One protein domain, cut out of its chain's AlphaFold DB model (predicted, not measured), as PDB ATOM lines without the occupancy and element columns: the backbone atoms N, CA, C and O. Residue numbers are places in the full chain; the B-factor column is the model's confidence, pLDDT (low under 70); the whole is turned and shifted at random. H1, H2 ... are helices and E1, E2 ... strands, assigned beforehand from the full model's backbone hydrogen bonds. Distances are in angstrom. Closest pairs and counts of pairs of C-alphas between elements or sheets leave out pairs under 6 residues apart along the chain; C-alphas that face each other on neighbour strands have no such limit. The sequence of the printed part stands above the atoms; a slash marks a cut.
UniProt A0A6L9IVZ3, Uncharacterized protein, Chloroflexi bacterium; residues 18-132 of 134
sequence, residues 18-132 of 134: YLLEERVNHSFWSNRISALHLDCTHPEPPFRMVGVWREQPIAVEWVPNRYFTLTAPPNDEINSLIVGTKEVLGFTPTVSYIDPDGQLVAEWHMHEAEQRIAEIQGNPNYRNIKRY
ATOM      1  N   TYR A  18      -4.805  -2.163  26.100       95.81
ATOM      2  CA  TYR A  18      -6.234  -2.370  26.361       95.81
ATOM      3  C   TYR A  18      -6.801  -1.333  27.350       95.81
ATOM      4  O   TYR A  18      -7.851  -0.737  27.120       95.81
ATOM      5  N   LEU A  19      -6.053  -1.079  28.434       95.25
ATOM      6  CA  LEU A  19      -6.224   0.031  29.386       95.25
ATOM      7  C   LEU A  19      -6.582   1.353  28.701       95.25
ATOM      8  O   LEU A  19      -7.565   2.044  28.993       95.25
ATOM      9  N   LEU A  20      -5.682   1.697  27.793       95.81
ATOM     10  CA  LEU A  20      -5.646   2.963  27.107       95.81
ATOM     11  C   LEU A  20      -6.744   3.070  26.053       95.81
ATOM     12  O   LEU A  20      -7.406   4.104  25.977       95.81
ATOM     13  N   GLU A  21      -6.967   1.999  25.291       95.94
ATOM     14  CA  GLU A  21      -8.038   1.884  24.302       95.94
ATOM     15  C   GLU A  21      -9.390   2.208  24.910       95.94
ATOM     16  O   GLU A  21     -10.049   3.147  24.461       95.94
ATOM     17  N   GLU A  22      -9.775   1.494  25.965       95.62
ATOM     18  CA  GLU A  22     -11.064   1.692  26.621       95.62
ATOM     19  C   GLU A  22     -11.215   3.144  27.085       95.62
ATOM     20  O   GLU A  22     -12.208   3.817  26.798       95.62
ATOM     21  N   ARG A  23     -10.188   3.680  27.747       95.38
ATOM     22  CA  ARG A  23     -10.200   5.036  28.302       95.38
ATOM     23  C   ARG A  23     -10.349   6.112  27.223       95.38
ATOM     24  O   ARG A  23     -11.180   7.020  27.365       95.38
ATOM     25  N   VAL A  24      -9.544   6.042  26.164       96.69
ATOM     26  CA  VAL A  24      -9.555   7.039  25.087       96.69
ATOM     27  C   VAL A  24     -10.861   6.929  24.304       96.69
ATOM     28  O   VAL A  24     -11.562   7.933  24.168       96.69
ATOM     29  N   ASN A  25     -11.265   5.726  23.885       96.94
ATOM     30  CA  ASN A  25     -12.524   5.521  23.164       96.94
ATOM     31  C   ASN A  25     -13.731   6.029  23.965       96.94
ATOM     32  O   ASN A  25     -14.511   6.830  23.449       96.94
ATOM     33  N   HIS A  26     -13.847   5.687  25.254       95.50
ATOM     34  CA  HIS A  26     -14.937   6.187  26.099       95.50
ATOM     35  C   HIS A  26     -14.944   7.720  26.233       95.50
ATOM     36  O   HIS A  26     -16.014   8.339  26.303       95.50
ATOM     37  N   SER A  27     -13.770   8.358  26.228       95.38
ATOM     38  CA  SER A  27     -13.657   9.823  26.230       95.38
ATOM     39  C   SER A  27     -14.248  10.442  24.960       95.38
ATOM     40  O   SER A  27     -14.978  11.429  25.042       95.38
ATOM     41  N   PHE A  28     -14.009   9.841  23.793       96.00
ATOM     42  CA  PHE A  28     -14.613  10.272  22.529       96.00
ATOM     43  C   PHE A  28     -16.115   9.951  22.464       96.00
ATOM     44  O   PHE A  28     -16.926  10.814  22.110       96.00
ATOM     45  N   TRP A  29     -16.530   8.755  22.881       94.94
ATOM     46  CA  TRP A  29     -17.934   8.331  22.861       94.94
ATOM     47  C   TRP A  29     -18.821   9.195  23.758       94.94
ATOM     48  O   TRP A  29     -19.896   9.629  23.336       94.94
ATOM     49  N   SER A  30     -18.346   9.523  24.962       91.94
ATOM     50  CA  SER A  30     -19.033  10.447  25.879       91.94
ATOM     51  C   SER A  30     -19.199  11.860  25.304       91.94
ATOM     52  O   SER A  30     -20.120  12.574  25.699       91.94
ATOM     53  N   ASN A  31     -18.383  12.237  24.314       90.19
ATOM     54  CA  ASN A  31     -18.470  13.497  23.574       90.19
ATOM     55  C   ASN A  31     -19.232  13.368  22.242       90.19
ATOM     56  O   ASN A  31     -19.088  14.208  21.357       90.19
ATOM     57  N   ARG A  32     -20.100  12.351  22.106       90.88
ATOM     58  CA  ARG A  32     -20.950  12.095  20.922       90.88
ATOM     59  C   ARG A  32     -20.170  11.728  19.653       90.88
ATOM     60  O   ARG A  32     -20.704  11.824  18.551       90.88
ATOM     61  N   ILE A  33     -18.937  11.251  19.806       93.94
ATOM     62  CA  ILE A  33     -18.076  10.774  18.716       93.94
ATOM     63  C   ILE A  33     -18.106   9.236  18.727       93.94
ATOM     64  O   ILE A  33     -17.086   8.563  18.752       93.94
ATOM     65  N   SER A  34     -19.308   8.652  18.780       92.50
ATOM     66  CA  SER A  34     -19.510   7.208  19.000       92.50
ATOM     67  C   SER A  34     -19.147   6.323  17.807       92.50
ATOM     68  O   SER A  34     -18.984   5.123  17.972       92.50
ATOM     69  N   ALA A  35     -19.035   6.894  16.605       94.12
ATOM     70  CA  ALA A  35     -18.603   6.168  15.410       94.12
ATOM     71  C   ALA A  35     -17.071   6.051  15.288       94.12
ATOM     72  O   ALA A  35     -16.593   5.524  14.288       94.12
ATOM     73  N   LEU A  36     -16.314   6.586  16.255       96.12
ATOM     74  CA  LEU A  36     -14.866   6.432  16.319       96.12
ATOM     75  C   LEU A  36     -14.539   5.164  17.099       96.12
ATOM     76  O   LEU A  36     -15.043   4.983  18.205       96.12
ATOM     77  N   HIS A  37     -13.660   4.339  16.552       96.31
ATOM     78  CA  HIS A  37     -13.020   3.261  17.293       96.31
ATOM     79  C   HIS A  37     -11.517   3.325  17.055       96.31
ATOM     80  O   HIS A  37     -11.099   3.468  15.907       96.31
ATOM     81  N   LEU A  38     -10.741   3.277  18.135       97.94
ATOM     82  CA  LEU A  38      -9.290   3.404  18.157       97.94
ATOM     83  C   LEU A  38      -8.654   2.171  18.801       97.94
ATOM     84  O   LEU A  38      -8.993   1.839  19.933       97.94
ATOM     85  N   ASP A  39      -7.666   1.600  18.127       98.25
ATOM     86  CA  ASP A  39      -6.794   0.532  18.607       98.25
ATOM     87  C   ASP A  39      -5.414   1.111  18.949       98.25
ATOM     88  O   ASP A  39      -4.840   1.905  18.189       98.25
ATOM     89  N   CYS A  40      -4.852   0.734  20.095       98.00
ATOM     90  CA  CYS A  40      -3.547   1.200  20.537       98.00
ATOM     91  C   CYS A  40      -2.429   0.441  19.824       98.00
ATOM     92  O   CYS A  40      -2.318  -0.781  19.879       98.00
ATOM     93  N   THR A  41      -1.547   1.198  19.176       98.06
ATOM     94  CA  THR A  41      -0.372   0.665  18.471       98.06
ATOM     95  C   THR A  41       0.927   0.964  19.210       98.06
ATOM     96  O   THR A  41       1.926   0.277  18.994       98.06
ATOM     97  N   HIS A  42       0.923   1.962  20.099       97.94
ATOM     98  CA  HIS A  42       2.063   2.294  20.945       97.94
ATOM     99  C   HIS A  42       1.589   2.779  22.330       97.94
ATOM    100  O   HIS A  42       1.070   3.896  22.424       97.94
ATOM    101  N   PRO A  43       1.729   1.960  23.393       97.19
ATOM    102  CA  PRO A  43       1.238   2.268  24.738       97.19
ATOM    103  C   PRO A  43       2.266   3.021  25.606       97.19
ATOM    104  O   PRO A  43       2.228   2.910  26.827       97.19
ATOM    105  N   GLU A  44       3.180   3.773  24.993       97.00
ATOM    106  CA  GLU A  44       4.186   4.609  25.662       97.00
ATOM    107  C   GLU A  44       4.296   5.960  24.929       97.00
ATOM    108  O   GLU A  44       3.981   6.013  23.739       97.00
ATOM    109  N   PRO A  45       4.729   7.060  25.578       96.25
ATOM    110  CA  PRO A  45       4.896   8.351  24.912       96.25
ATOM    111  C   PRO A  45       5.973   8.325  23.802       96.25
ATOM    112  O   PRO A  45       7.101   7.907  24.069       96.25
ATOM    113  N   PRO A  46       5.708   8.875  22.600       97.62
ATOM    114  CA  PRO A  46       4.429   9.417  22.146       97.62
ATOM    115  C   PRO A  46       3.411   8.299  21.895       97.62
ATOM    116  O   PRO A  46       3.621   7.445  21.035       97.62
ATOM    117  N   PHE A  47       2.293   8.326  22.622       98.56
ATOM    118  CA  PHE A  47       1.261   7.301  22.518       98.56
ATOM    119  C   PHE A  47       0.645   7.350  21.132       98.56
ATOM    120  O   PHE A  47       0.405   8.438  20.608       98.56
ATOM    121  N   ARG A  48       0.355   6.183  20.550       98.62
ATOM    122  CA  ARG A  48      -0.233   6.082  19.209       98.62
ATOM    123  C   ARG A  48      -1.431   5.163  19.196       98.62
ATOM    124  O   ARG A  48      -1.387   4.047  19.720       98.62
ATOM    125  N   MET A  49      -2.474   5.618  18.515       98.62
ATOM    126  CA  MET A  49      -3.640   4.808  18.201       98.62
ATOM    127  C   MET A  49      -4.048   5.016  16.747       98.62
ATOM    128  O   MET A  49      -3.899   6.105  16.195       98.62
ATOM    129  N   VAL A  50      -4.572   3.966  16.132       98.62
ATOM    130  CA  VAL A  50      -5.123   3.998  14.774       98.62
ATOM    131  C   VAL A  50      -6.554   3.509  14.819       98.62
ATOM    132  O   VAL A  50      -6.934   2.801  15.742       98.62
ATOM    133  N   GLY A  51      -7.370   3.894  13.855       97.50
ATOM    134  CA  GLY A  51      -8.772   3.541  13.918       97.50
ATOM    135  C   GLY A  51      -9.565   3.974  12.712       97.50
ATOM    136  O   GLY A  51      -9.016   4.353  11.676       97.50
ATOM    137  N   VAL A  52     -10.882   3.930  12.870       96.31
ATOM    138  CA  VAL A  52     -11.826   4.312  11.824       96.31
ATOM    139  C   VAL A  52     -12.835   5.307  12.376       96.31
ATOM    140  O   VAL A  52     -13.423   5.099  13.435       96.31
ATOM    141  N   TRP A  53     -13.065   6.378  11.620       95.38
ATOM    142  CA  TRP A  53     -14.148   7.331  11.824       95.38
ATOM    143  C   TRP A  53     -14.993   7.401  10.557       95.38
ATOM    144  O   TRP A  53     -14.520   7.897   9.539       95.38
ATOM    145  N   ARG A  54     -16.242   6.917  10.601       93.56
ATOM    146  CA  ARG A  54     -17.160   6.939   9.437       93.56
ATOM    147  C   ARG A  54     -16.489   6.419   8.152       93.56
ATOM    148  O   ARG A  54     -16.452   7.106   7.137       93.56
ATOM    149  N   GLU A  55     -15.914   5.218   8.238       91.81
ATOM    150  CA  GLU A  55     -15.174   4.544   7.151       91.81
ATOM    151  C   GLU A  55     -13.840   5.201   6.753       91.81
ATOM    152  O   GLU A  55     -13.133   4.685   5.891       91.81
ATOM    153  N   GLN A  56     -13.453   6.303   7.394       94.31
ATOM    154  CA  GLN A  56     -12.178   6.967   7.147       94.31
ATOM    155  C   GLN A  56     -11.121   6.434   8.110       94.31
ATOM    156  O   GLN A  56     -11.355   6.465   9.322       94.31
ATOM    157  N   PRO A  57      -9.963   5.965   7.615       96.88
ATOM    158  CA  PRO A  57      -8.855   5.617   8.487       96.88
ATOM    159  C   PRO A  57      -8.342   6.887   9.162       96.88
ATOM    160  O   PRO A  57      -8.154   7.915   8.509       96.88
ATOM    161  N   ILE A  58      -8.114   6.813  10.465       97.94
ATOM    162  CA  ILE A  58      -7.537   7.913  11.230       97.94
ATOM    163  C   ILE A  58      -6.403   7.390  12.108       97.94
ATOM    164  O   ILE A  58      -6.387   6.224  12.506       97.94
ATOM    165  N   ALA A  59      -5.460   8.265  12.420       98.56
ATOM    166  CA  ALA A  59      -4.408   8.019  13.390       98.56
ATOM    167  C   ALA A  59      -4.346   9.190  14.367       98.56
ATOM    168  O   ALA A  59      -4.508  10.347  13.975       98.56
ATOM    169  N   VAL A  60      -4.107   8.886  15.636       98.62
ATOM    170  CA  VAL A  60      -3.856   9.885  16.668       98.62
ATOM    171  C   VAL A  60      -2.539   9.587  17.359       98.62
ATOM    172  O   VAL A  60      -2.206   8.430  17.628       98.62
ATOM    173  N   GLU A  61      -1.792  10.642  17.651       98.69
ATOM    174  CA  GLU A  61      -0.564  10.569  18.433       98.69
ATOM    175  C   GLU A  61      -0.553  11.693  19.461       98.69
ATOM    176  O   GLU A  61      -0.904  12.829  19.134       98.69
ATOM    177  N   TRP A  62      -0.128  11.409  20.691       98.44
ATOM    178  CA  TRP A  62       0.017  12.452  21.700       98.44
ATOM    179  C   TRP A  62       1.150  12.199  22.687       98.44
ATOM    180  O   TRP A  62       1.542  11.067  22.972       98.44
ATOM    181  N   VAL A  63       1.633  13.294  23.269       98.12
ATOM    182  CA  VAL A  63       2.480  13.287  24.463       98.12
ATOM    183  C   VAL A  63       1.713  13.997  25.578       98.12
ATOM    184  O   VAL A  63       1.275  15.135  25.361       98.12
ATOM    185  N   PRO A  64       1.544  13.370  26.762       97.06
ATOM    186  CA  PRO A  64       0.779  13.964  27.846       97.06
ATOM    187  C   PRO A  64       1.258  15.372  28.203       97.06
ATOM    188  O   PRO A  64       2.457  15.641  28.288       97.06
ATOM    189  N   ASN A  65       0.297  16.272  28.402       96.00
ATOM    190  CA  ASN A  65       0.487  17.670  28.767       96.00
ATOM    191  C   ASN A  65       1.415  18.449  27.806       96.00
ATOM    192  O   ASN A  65       2.051  19.426  28.199       96.00
ATOM    193  N   ARG A  66       1.530  18.002  26.546       96.75
ATOM    194  CA  ARG A  66       2.332  18.663  25.507       96.75
ATOM    195  C   ARG A  66       1.549  18.872  24.223       96.75
ATOM    196  O   ARG A  66       1.216  20.015  23.912       96.75
ATOM    197  N   TYR A  67       1.256  17.797  23.494       97.69
ATOM    198  CA  TYR A  67       0.584  17.894  22.202       97.69
ATOM    199  C   TYR A  67      -0.296  16.686  21.903       97.69
ATOM    200  O   TYR A  67      -0.040  15.591  22.399       97.69
ATOM    201  N   PHE A  68      -1.299  16.895  21.055       98.50
ATOM    202  CA  PHE A  68      -2.122  15.864  20.431       98.50
ATOM    203  C   PHE A  68      -2.187  16.131  18.927       98.50
ATOM    204  O   PHE A  68      -2.341  17.276  18.502       98.50
ATOM    205  N   THR A  69      -2.097  15.084  18.120       98.56
ATOM    206  CA  THR A  69      -2.228  15.147  16.666       98.56
ATOM    207  C   THR A  69      -3.299  14.181  16.193       98.56
ATOM    208  O   THR A  69      -3.466  13.093  16.743       98.56
ATOM    209  N   LEU A  70      -4.025  14.595  15.163       98.62
ATOM    210  CA  LEU A  70      -4.991  13.789  14.437       98.62
ATOM    211  C   LEU A  70      -4.624  13.820  12.960       98.62
ATOM    212  O   LEU A  70      -4.539  14.901  12.381       98.62
ATOM    213  N   THR A  71      -4.441  12.646  12.367       98.62
ATOM    214  CA  THR A  71      -4.091  12.466  10.957       98.62
ATOM    215  C   THR A  71      -5.160  11.639  10.261       98.62
ATOM    216  O   THR A  71      -5.582  10.608  10.790       98.62
ATOM    217  N   ALA A  72      -5.618  12.081   9.092       98.19
ATOM    218  CA  ALA A  72      -6.649  11.393   8.317       98.19
ATOM    219  C   ALA A  72      -6.686  11.866   6.853       98.19
ATOM    220  O   ALA A  72      -6.188  12.953   6.548       98.19
ATOM    221  N   PRO A  73      -7.364  11.137   5.950       97.44
ATOM    222  CA  PRO A  73      -7.655  11.637   4.614       97.44
ATOM    223  C   PRO A  73      -8.456  12.953   4.653       97.44
ATOM    224  O   PRO A  73      -9.378  13.094   5.465       97.44
ATOM    225  N   PRO A  74      -8.157  13.924   3.770       95.44
ATOM    226  CA  PRO A  74      -8.875  15.191   3.730       95.44
ATOM    227  C   PRO A  74     -10.277  15.018   3.128       95.44
ATOM    228  O   PRO A  74     -10.433  14.849   1.920       95.44
ATOM    229  N   ASN A  75     -11.310  15.091   3.965       91.88
ATOM    230  CA  ASN A  75     -12.721  15.062   3.566       91.88
ATOM    231  C   ASN A  75     -13.567  15.935   4.510       91.88
ATOM    232  O   ASN A  75     -13.083  16.382   5.546       91.88
ATOM    233  N   ASP A  76     -14.833  16.189   4.180       88.81
ATOM    234  CA  ASP A  76     -15.683  17.053   5.014       88.81
ATOM    235  C   ASP A  76     -16.053  16.419   6.365       88.81
ATOM    236  O   ASP A  76     -16.235  17.129   7.359       88.81
ATOM    237  N   GLU A  77     -16.106  15.086   6.421       88.69
ATOM    238  CA  GLU A  77     -16.447  14.315   7.619       88.69
ATOM    239  C   GLU A  77     -15.438  14.527   8.754       88.69
ATOM    240  O   GLU A  77     -15.819  14.596   9.931       88.69
ATOM    241  N   ILE A  78     -14.158  14.712   8.417       94.69
ATOM    242  CA  ILE A  78     -13.091  14.897   9.404       94.69
ATOM    243  C   ILE A  78     -13.221  16.207  10.184       94.69
ATOM    244  O   ILE A  78     -12.797  16.288  11.337       94.69
ATOM    245  N   ASN A  79     -13.866  17.229   9.609       92.44
ATOM    246  CA  ASN A  79     -14.068  18.505  10.293       92.44
ATOM    247  C   ASN A  79     -14.898  18.321  11.569       92.44
ATOM    248  O   ASN A  79     -14.622  18.964  12.584       92.44
ATOM    249  N   SER A  80     -15.881  17.416  11.540       92.62
ATOM    250  CA  SER A  80     -16.689  17.084  12.718       92.62
ATOM    251  C   SER A  80     -15.862  16.398  13.809       92.62
ATOM    252  O   SER A  80     -16.042  16.700  14.990       92.62
ATOM    253  N   LEU A  81     -14.897  15.555  13.426       95.94
ATOM    254  CA  LEU A  81     -13.986  14.898  14.358       95.94
ATOM    255  C   LEU A  81     -12.988  15.888  14.971       95.94
ATOM    256  O   LEU A  81     -12.727  15.811  16.167       95.94
ATOM    257  N   ILE A  82     -12.489  16.866  14.210       96.31
ATOM    258  CA  ILE A  82     -11.644  17.948  14.747       96.31
ATOM    259  C   ILE A  82     -12.419  18.773  15.783       96.31
ATOM    260  O   ILE A  82     -11.897  19.067  16.858       96.31
ATOM    261  N   VAL A  83     -13.678  19.124  15.495       94.00
ATOM    262  CA  VAL A  83     -14.540  19.827  16.461       94.00
ATOM    263  C   VAL A  83     -14.768  18.969  17.703       94.00
ATOM    264  O   VAL A  83     -14.582  19.454  18.813       94.00
ATOM    265  N   GLY A  84     -15.101  17.690  17.535       94.56
ATOM    266  CA  GLY A  84     -15.278  16.771  18.655       94.56
ATOM    267  C   GLY A  84     -14.011  16.601  19.502       94.56
ATOM    268  O   GLY A  84     -14.077  16.638  20.726       94.56
ATOM    269  N   THR A  85     -12.845  16.502  18.862       96.62
ATOM    270  CA  THR A  85     -11.541  16.400  19.537       96.62
ATOM    271  C   THR A  85     -11.249  17.652  20.357       96.62
ATOM    272  O   THR A  85     -10.817  17.543  21.500       96.62
ATOM    273  N   LYS A  86     -11.565  18.844  19.833       95.25
ATOM    274  CA  LYS A  86     -11.513  20.088  20.612       95.25
ATOM    275  C   LYS A  86     -12.362  20.002  21.883       95.25
ATOM    276  O   LYS A  86     -11.911  20.470  22.919       95.25
ATOM    277  N   GLU A  87     -13.575  19.453  21.823       94.44
ATOM    278  CA  GLU A  87     -14.449  19.353  23.003       94.44
ATOM    279  C   GLU A  87     -13.929  18.315  24.013       94.44
ATOM    280  O   GLU A  87     -13.938  18.568  25.216       94.44
ATOM    281  N   VAL A  88     -13.387  17.187  23.533       96.00
ATOM    282  CA  VAL A  88     -12.728  16.165  24.369       96.00
ATOM    283  C   VAL A  88     -11.519  16.749  25.101       96.00
ATOM    284  O   VAL A  88     -11.375  16.568  26.316       96.00
ATOM    285  N   LEU A  89     -10.659  17.450  24.358       95.88
ATOM    286  CA  LEU A  89      -9.449  18.071  24.879       95.88
ATOM    287  C   LEU A  89      -9.745  19.362  25.641       95.88
ATOM    288  O   LEU A  89      -8.944  19.744  26.468       95.88
ATOM    289  N   GLY A  90     -10.865  20.043  25.413       94.31
ATOM    290  CA  GLY A  90     -11.214  21.299  26.081       94.31
ATOM    291  C   GLY A  90     -10.488  22.546  25.557       94.31
ATOM    292  O   GLY A  90     -10.570  23.596  26.193       94.31
ATOM    293  N   PHE A  91      -9.793  22.470  24.415       94.44
ATOM    294  CA  PHE A  91      -9.164  23.627  23.763       94.44
ATOM    295  C   PHE A  91      -9.090  23.473  22.237       94.44
ATOM    296  O   PHE A  91      -9.211  22.379  21.682       94.44
ATOM    297  N   THR A  92      -8.965  24.603  21.537       95.06
ATOM    298  CA  THR A  92      -8.928  24.645  20.071       95.06
ATOM    299  C   THR A  92      -7.639  24.022  19.524       95.06
ATOM    300  O   THR A  92      -6.614  24.051  20.207       95.06
ATOM    301  N   PRO A  93      -7.659  23.479  18.289       97.38
ATOM    302  CA  PRO A  93      -6.420  23.118  17.610       97.38
ATOM    303  C   PRO A  93      -5.505  24.337  17.531       97.38
ATOM    304  O   PRO A  93      -5.973  25.471  17.537       97.38
ATOM    305  N   THR A  94      -4.208  24.119  17.415       97.62
ATOM    306  CA  THR A  94      -3.215  25.159  17.141       97.62
ATOM    307  C   THR A  94      -3.143  25.432  15.639       97.62
ATOM    308  O   THR A  94      -3.229  26.578  15.184       97.62
ATOM    309  N   VAL A  95      -3.029  24.364  14.848       97.88
ATOM    310  CA  VAL A  95      -2.853  24.419  13.395       97.88
ATOM    311  C   VAL A  95      -3.439  23.168  12.744       97.88
ATOM    312  O   VAL A  95      -3.481  22.103  13.355       97.88
ATOM    313  N   SER A  96      -3.894  23.288  11.501       98.06
ATOM    314  CA  SER A  96      -4.107  22.142  10.618       98.06
ATOM    315  C   SER A  96      -3.517  22.403   9.242       98.06
ATOM    316  O   SER A  96      -3.365  23.555   8.836       98.06
ATOM    317  N   TYR A  97      -3.121  21.347   8.546       98.06
ATOM    318  CA  TYR A  97      -2.464  21.424   7.246       98.06
ATOM    319  C   TYR A  97      -2.557  20.077   6.521       98.06
ATOM    320  O   TYR A  97      -2.899  19.062   7.117       98.06
ATOM    321  N   ILE A  98      -2.257  20.076   5.227       98.38
ATOM    322  CA  ILE A  98      -2.043  18.867   4.434       98.38
ATOM    323  C   ILE A  98      -0.547  18.577   4.404       98.38
ATOM    324  O   ILE A  98       0.238  19.449   4.019       98.38
ATOM    325  N   ASP A  99      -0.161  17.377   4.813       97.88
ATOM    326  CA  ASP A  99       1.227  16.927   4.835       97.88
ATOM    327  C   ASP A  99       1.738  16.516   3.424       97.88
ATOM    328  O   ASP A  99       0.996  16.602   2.428       97.88
ATOM    329  N   PRO A 100       3.019  16.115   3.283       97.62
ATOM    330  CA  PRO A 100       3.580  15.687   2.001       97.62
ATOM    331  C   PRO A 100       2.914  14.423   1.441       97.62
ATOM    332  O   PRO A 100       2.821  14.284   0.221       97.62
ATOM    333  N   ASP A 101       2.397  13.553   2.313       97.50
ATOM    334  CA  ASP A 101       1.682  12.321   1.961       97.50
ATOM    335  C   ASP A 101       0.210  12.582   1.586       97.50
ATOM    336  O   ASP A 101      -0.533  11.672   1.208       97.50
ATOM    337  N   GLY A 102      -0.227  13.844   1.639       97.44
ATOM    338  CA  GLY A 102      -1.577  14.264   1.280       97.44
ATOM    339  C   GLY A 102      -2.615  14.036   2.378       97.44
ATOM    340  O   GLY A 102      -3.806  14.185   2.101       97.44
ATOM    341  N   GLN A 103      -2.195  13.706   3.600       98.06
ATOM    342  CA  GLN A 103      -3.080  13.570   4.753       98.06
ATOM    343  C   GLN A 103      -3.356  14.932   5.384       98.06
ATOM    344  O   GLN A 103      -2.490  15.804   5.433       98.06
ATOM    345  N   LEU A 104      -4.569  15.115   5.895       98.31
ATOM    346  CA  LEU A 104      -4.874  16.203   6.808       98.31
ATOM    347  C   LEU A 104      -4.306  15.877   8.184       98.31
ATOM    348  O   LEU A 104      -4.659  14.858   8.771       98.31
ATOM    349  N   VAL A 105      -3.509  16.798   8.715       98.50
ATOM    350  CA  VAL A 105      -3.025  16.790  10.091       98.50
ATOM    351  C   VAL A 105      -3.654  17.964  10.829       98.50
ATOM    352  O   VAL A 105      -3.595  19.104  10.365       98.50
ATOM    353  N   ALA A 106      -4.269  17.701  11.977       98.44
ATOM    354  CA  ALA A 106      -4.691  18.711  12.939       98.44
ATOM    355  C   ALA A 106      -3.904  18.520  14.236       98.44
ATOM    356  O   ALA A 106      -3.852  17.415  14.774       98.44
ATOM    357  N   GLU A 107      -3.296  19.592  14.738       98.38
ATOM    358  CA  GLU A 107      -2.453  19.556  15.930       98.38
ATOM    359  C   GLU A 107      -3.002  20.473  17.022       98.38
ATOM    360  O   GLU A 107      -3.426  21.598  16.754       98.38
ATOM    361  N   TRP A 108      -2.926  20.011  18.264       97.88
ATOM    362  CA  TRP A 108      -3.248  20.732  19.489       97.88
ATOM    363  C   TRP A 108      -1.991  20.785  20.350       97.88
ATOM    364  O   TRP A 108      -1.519  19.740  20.786       97.88
ATOM    365  N   HIS A 109      -1.463  21.975  20.623       97.12
ATOM    366  CA  HIS A 109      -0.264  22.169  21.444       97.12
ATOM    367  C   HIS A 109      -0.589  22.992  22.691       97.12
ATOM    368  O   HIS A 109      -1.119  24.097  22.584       97.12
ATOM    369  N   MET A 110      -0.258  22.470  23.875       93.44
ATOM    370  CA  MET A 110      -0.403  23.199  25.148       93.44
ATOM    371  C   MET A 110       0.718  24.217  25.369       93.44
ATOM    372  O   MET A 110       0.535  25.228  26.049       93.44
ATOM    373  N   HIS A 111       1.886  23.934  24.805       90.19
ATOM    374  CA  HIS A 111       3.095  24.733  24.927       90.19
ATOM    375  C   HIS A 111       3.677  24.971  23.534       90.19
ATOM    376  O   HIS A 111       3.390  24.218  22.613       90.19
ATOM    377  N   GLU A 112       4.466  26.034  23.369       89.56
ATOM    378  CA  GLU A 112       5.243  26.275  22.138       89.56
ATOM    379  C   GLU A 112       4.401  26.407  20.846       89.56
ATOM    380  O   GLU A 112       4.925  26.320  19.738       89.56
ATOM    381  N   ALA A 113       3.103  26.708  20.969       92.69
ATOM    382  CA  ALA A 113       2.175  26.816  19.842       92.69
ATOM    383  C   ALA A 113       2.662  27.771  18.732       92.69
ATOM    384  O   ALA A 113       2.608  27.425  17.554       92.69
ATOM    385  N   GLU A 114       3.175  28.955  19.088       93.38
ATOM    386  CA  GLU A 114       3.692  29.919  18.102       93.38
ATOM    387  C   GLU A 114       4.961  29.417  17.399       93.38
ATOM    388  O   GLU A 114       5.113  29.630  16.196       93.38
ATOM    389  N   GLN A 115       5.842  28.710  18.115       94.50
ATOM    390  CA  GLN A 115       7.023  28.097  17.509       94.50
ATOM    391  C   GLN A 115       6.599  27.028  16.501       94.50
ATOM    392  O   GLN A 115       7.048  27.055  15.356       94.50
ATOM    393  N   ARG A 116       5.670  26.147  16.889       95.06
ATOM    394  CA  ARG A 116       5.165  25.110  15.991       95.06
ATOM    395  C   ARG A 116       4.492  25.698  14.754       95.06
ATOM    396  O   ARG A 116       4.718  25.230  13.642       95.06
ATOM    397  N   ILE A 117       3.697  26.754  14.919       95.88
ATOM    398  CA  ILE A 117       3.093  27.464  13.787       95.88
ATOM    399  C   ILE A 117       4.176  27.994  12.841       95.88
ATOM    400  O   ILE A 117       4.052  27.813  11.630       95.88
ATOM    401  N   ALA A 118       5.232  28.620  13.369       95.62
ATOM    402  CA  ALA A 118       6.329  29.132  12.554       95.62
ATOM    403  C   ALA A 118       7.053  28.010  11.786       95.62
ATOM    404  O   ALA A 118       7.350  28.181  10.604       95.62
ATOM    405  N   GLU A 119       7.271  26.850  12.414       95.75
ATOM    406  CA  GLU A 119       7.846  25.662  11.763       95.75
ATOM    407  C   GLU A 119       6.983  25.169  10.594       95.75
ATOM    408  O   GLU A 119       7.496  24.954   9.495       95.75
ATOM    409  N   ILE A 120       5.668  25.026  10.805       96.56
ATOM    410  CA  ILE A 120       4.740  24.574   9.759       96.56
ATOM    411  C   ILE A 120       4.675  25.591   8.613       96.56
ATOM    412  O   ILE A 120       4.724  25.209   7.447       96.56
ATOM    413  N   GLN A 121       4.611  26.889   8.921       95.06
ATOM    414  CA  GLN A 121       4.561  27.947   7.906       95.06
ATOM    415  C   GLN A 121       5.870  28.096   7.122       95.06
ATOM    416  O   GLN A 121       5.838  28.483   5.955       95.06
ATOM    417  N   GLY A 122       7.011  27.802   7.748       94.94
ATOM    418  CA  GLY A 122       8.322  27.847   7.107       94.94
ATOM    419  C   GLY A 122       8.615  26.657   6.190       94.94
ATOM    420  O   GLY A 122       9.569  26.719   5.414       94.94
ATOM    421  N   ASN A 123       7.818  25.585   6.254       94.88
ATOM    422  CA  ASN A 123       8.036  24.375   5.469       94.88
ATOM    423  C   ASN A 123       7.125  24.335   4.225       94.88
ATOM    424  O   ASN A 123       5.918  24.117   4.351       94.88
ATOM    425  N   PRO A 124       7.680  24.470   3.004       94.81
ATOM    426  CA  PRO A 124       6.890  24.523   1.773       94.81
ATOM    427  C   PRO A 124       6.243  23.184   1.389       94.81
ATOM    428  O   PRO A 124       5.420  23.151   0.476       94.81
ATOM    429  N   ASN A 125       6.606  22.079   2.049       96.75
ATOM    430  CA  ASN A 125       6.007  20.773   1.776       96.75
ATOM    431  C   ASN A 125       4.605  20.626   2.390       96.75
ATOM    432  O   ASN A 125       3.864  19.722   2.008       96.75
ATOM    433  N   TYR A 126       4.229  21.512   3.317       97.44
ATOM    434  CA  TYR A 126       2.895  21.541   3.899       97.44
ATOM    435  C   TYR A 126       1.978  22.482   3.118       97.44
ATOM    436  O   TYR A 126       2.365  23.570   2.691       97.44
ATOM    437  N   ARG A 127       0.731  22.058   2.923       97.50
ATOM    438  CA  ARG A 127      -0.273  22.773   2.121       97.50
ATOM    439  C   ARG A 127      -1.511  23.076   2.956       97.50
ATOM    440  O   ARG A 127      -1.701  22.504   4.020       97.50
ATOM    441  N   ASN A 128      -2.370  23.973   2.473       95.81
ATOM    442  CA  ASN A 128      -3.647  24.333   3.114       95.81
ATOM    443  C   ASN A 128      -3.528  24.644   4.620       95.81
ATOM    444  O   ASN A 128      -4.390  24.264   5.411       95.81
ATOM    445  N   ILE A 129      -2.449  25.326   5.013       97.31
ATOM    446  CA  ILE A 129      -2.164  25.638   6.413       97.31
ATOM    447  C   ILE A 129      -3.250  26.570   6.959       97.31
ATOM    448  O   ILE A 129      -3.443  27.688   6.474       97.31
ATOM    449  N   LYS A 130      -3.934  26.126   8.010       96.06
ATOM    450  CA  LYS A 130      -4.961  26.860   8.740       96.06
ATOM    451  C   LYS A 130      -4.529  27.037  10.187       96.06
ATOM    452  O   LYS A 130      -4.330  26.075  10.920       96.06
ATOM    453  N   ARG A 131      -4.454  28.293  10.617       95.75
ATOM    454  CA  ARG A 131      -4.281  28.656  12.026       95.75
ATOM    455  C   ARG A 131      -5.640  28.796  12.689       95.75
ATOM    456  O   ARG A 131      -6.576  29.340  12.098       95.75
ATOM    457  N   TYR A 132      -5.726  28.361  13.932       93.31
ATOM    458  CA  TYR A 132      -6.909  28.541  14.759       93.31
ATOM    459  C   TYR A 132      -6.596  29.614  15.801       93.31
ATOM    460  O   TYR A 132      -5.479  29.697  16.310       93.31
TER     461      TYR A 132
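What this domain is: This is residues 18 to 132 of the 134 residues of an uncharacterized protein of Chloroflexi bacterium (UniProt A0A6L9IVZ3). A single, twisted seven-stranded sheet forms a wall through the domain, with H1 and H2 over one face and H3 over the other face. H1 covers edge strand E1, H2 lies farther along the same face over E4, and H3 covers E5 near the opposite edge. The printed part has 115 residues, with three named helices and seven named strands in the chain order H1 E1 E2 E3 E4 H2 E5 E6 H3 E7; the sheet's order is E1 E2 E3 E4 E6 E5 E7, antiparallel throughout. The class is mixed, helices and strands; the whole is compact, with a radius of gyration of the C-alphas of 13.6 A and spans of 38 by 29 by 24 A.

How they stand to each other: Strands E1, residues 36 to 42, E2, 47 to 53, E3, 56 to 63, and E4, 67 to 72, form a meander, each strand the antiparallel neighbour of the one before. N 39 and O 50 are 2.8 A apart across E1 and E2, N 60 and O 49 are 2.8 A apart across E2 and E3, and N 69 and O 61 are 2.7 A apart across E3 and E4, within hydrogen-bond range. E6, residues 104 to 109, is the next neighbour of E4, with N 106 and O 70 at 2.8 A. E5, residues 95 to 98, follows, with N 105 and O 97 of E6 and E5 at 2.8 A, and edge strand E7, residues 127 to 131, has N 130 and O 96 of E5 at 2.8 A. H1, residues 18 to 30, is over E1 at a height of 7.7 A over the sheet, and the closest C-alphas, Glu 21 and Cys 40, are 5.9 A apart. H2, residues 76 to 89, is on the same face at a height of 7.9 A, over E4 and only just over E3, on which 3 of its C-alphas fall. H1 touches H2 with residues 27 to 28 alone, about perpendicular at 75 degrees; the closest C-alphas, Phe 28 and Val 88, are 6.5 A apart. H3, residues 113 to 122, is on the opposite face, over E5 at a height of 8.6 A, and the closest C-alphas, Val 95 and Ile 117, are 6.7 A apart. H3 is apart from H1 and H2. E4, H2, E5 and E6, H3, E7 are split strand-helix-strand units, two strands running the same way with another strand between them in the sheet, each with a right-handed crossover. Each O i to N i+4 pair is within hydrogen-bond range in H1 and H3, and 8 of 10 are in H2.

Where its parts are: H1 begins at C-alpha 18, (-6.234, -2.370, 26.361), and is 18.1 A long. H2 is 20.8 A long and H3 14.2 A. E3, the longest strand by residues, runs 23.6 A to C-alpha 63 at (2.480, 13.287, 24.463). E7 ends at C-alpha 131, (-4.281, 28.656, 12.026).

The domain as a whole: The C-alphas of Leu 19 and Pro 124, the two farthest apart, are 39.2 A apart. The printed part has no cut, and its nine links between named elements are tight. The mean pLDDT of the printed part is 96.0, and no printed residue is under 70.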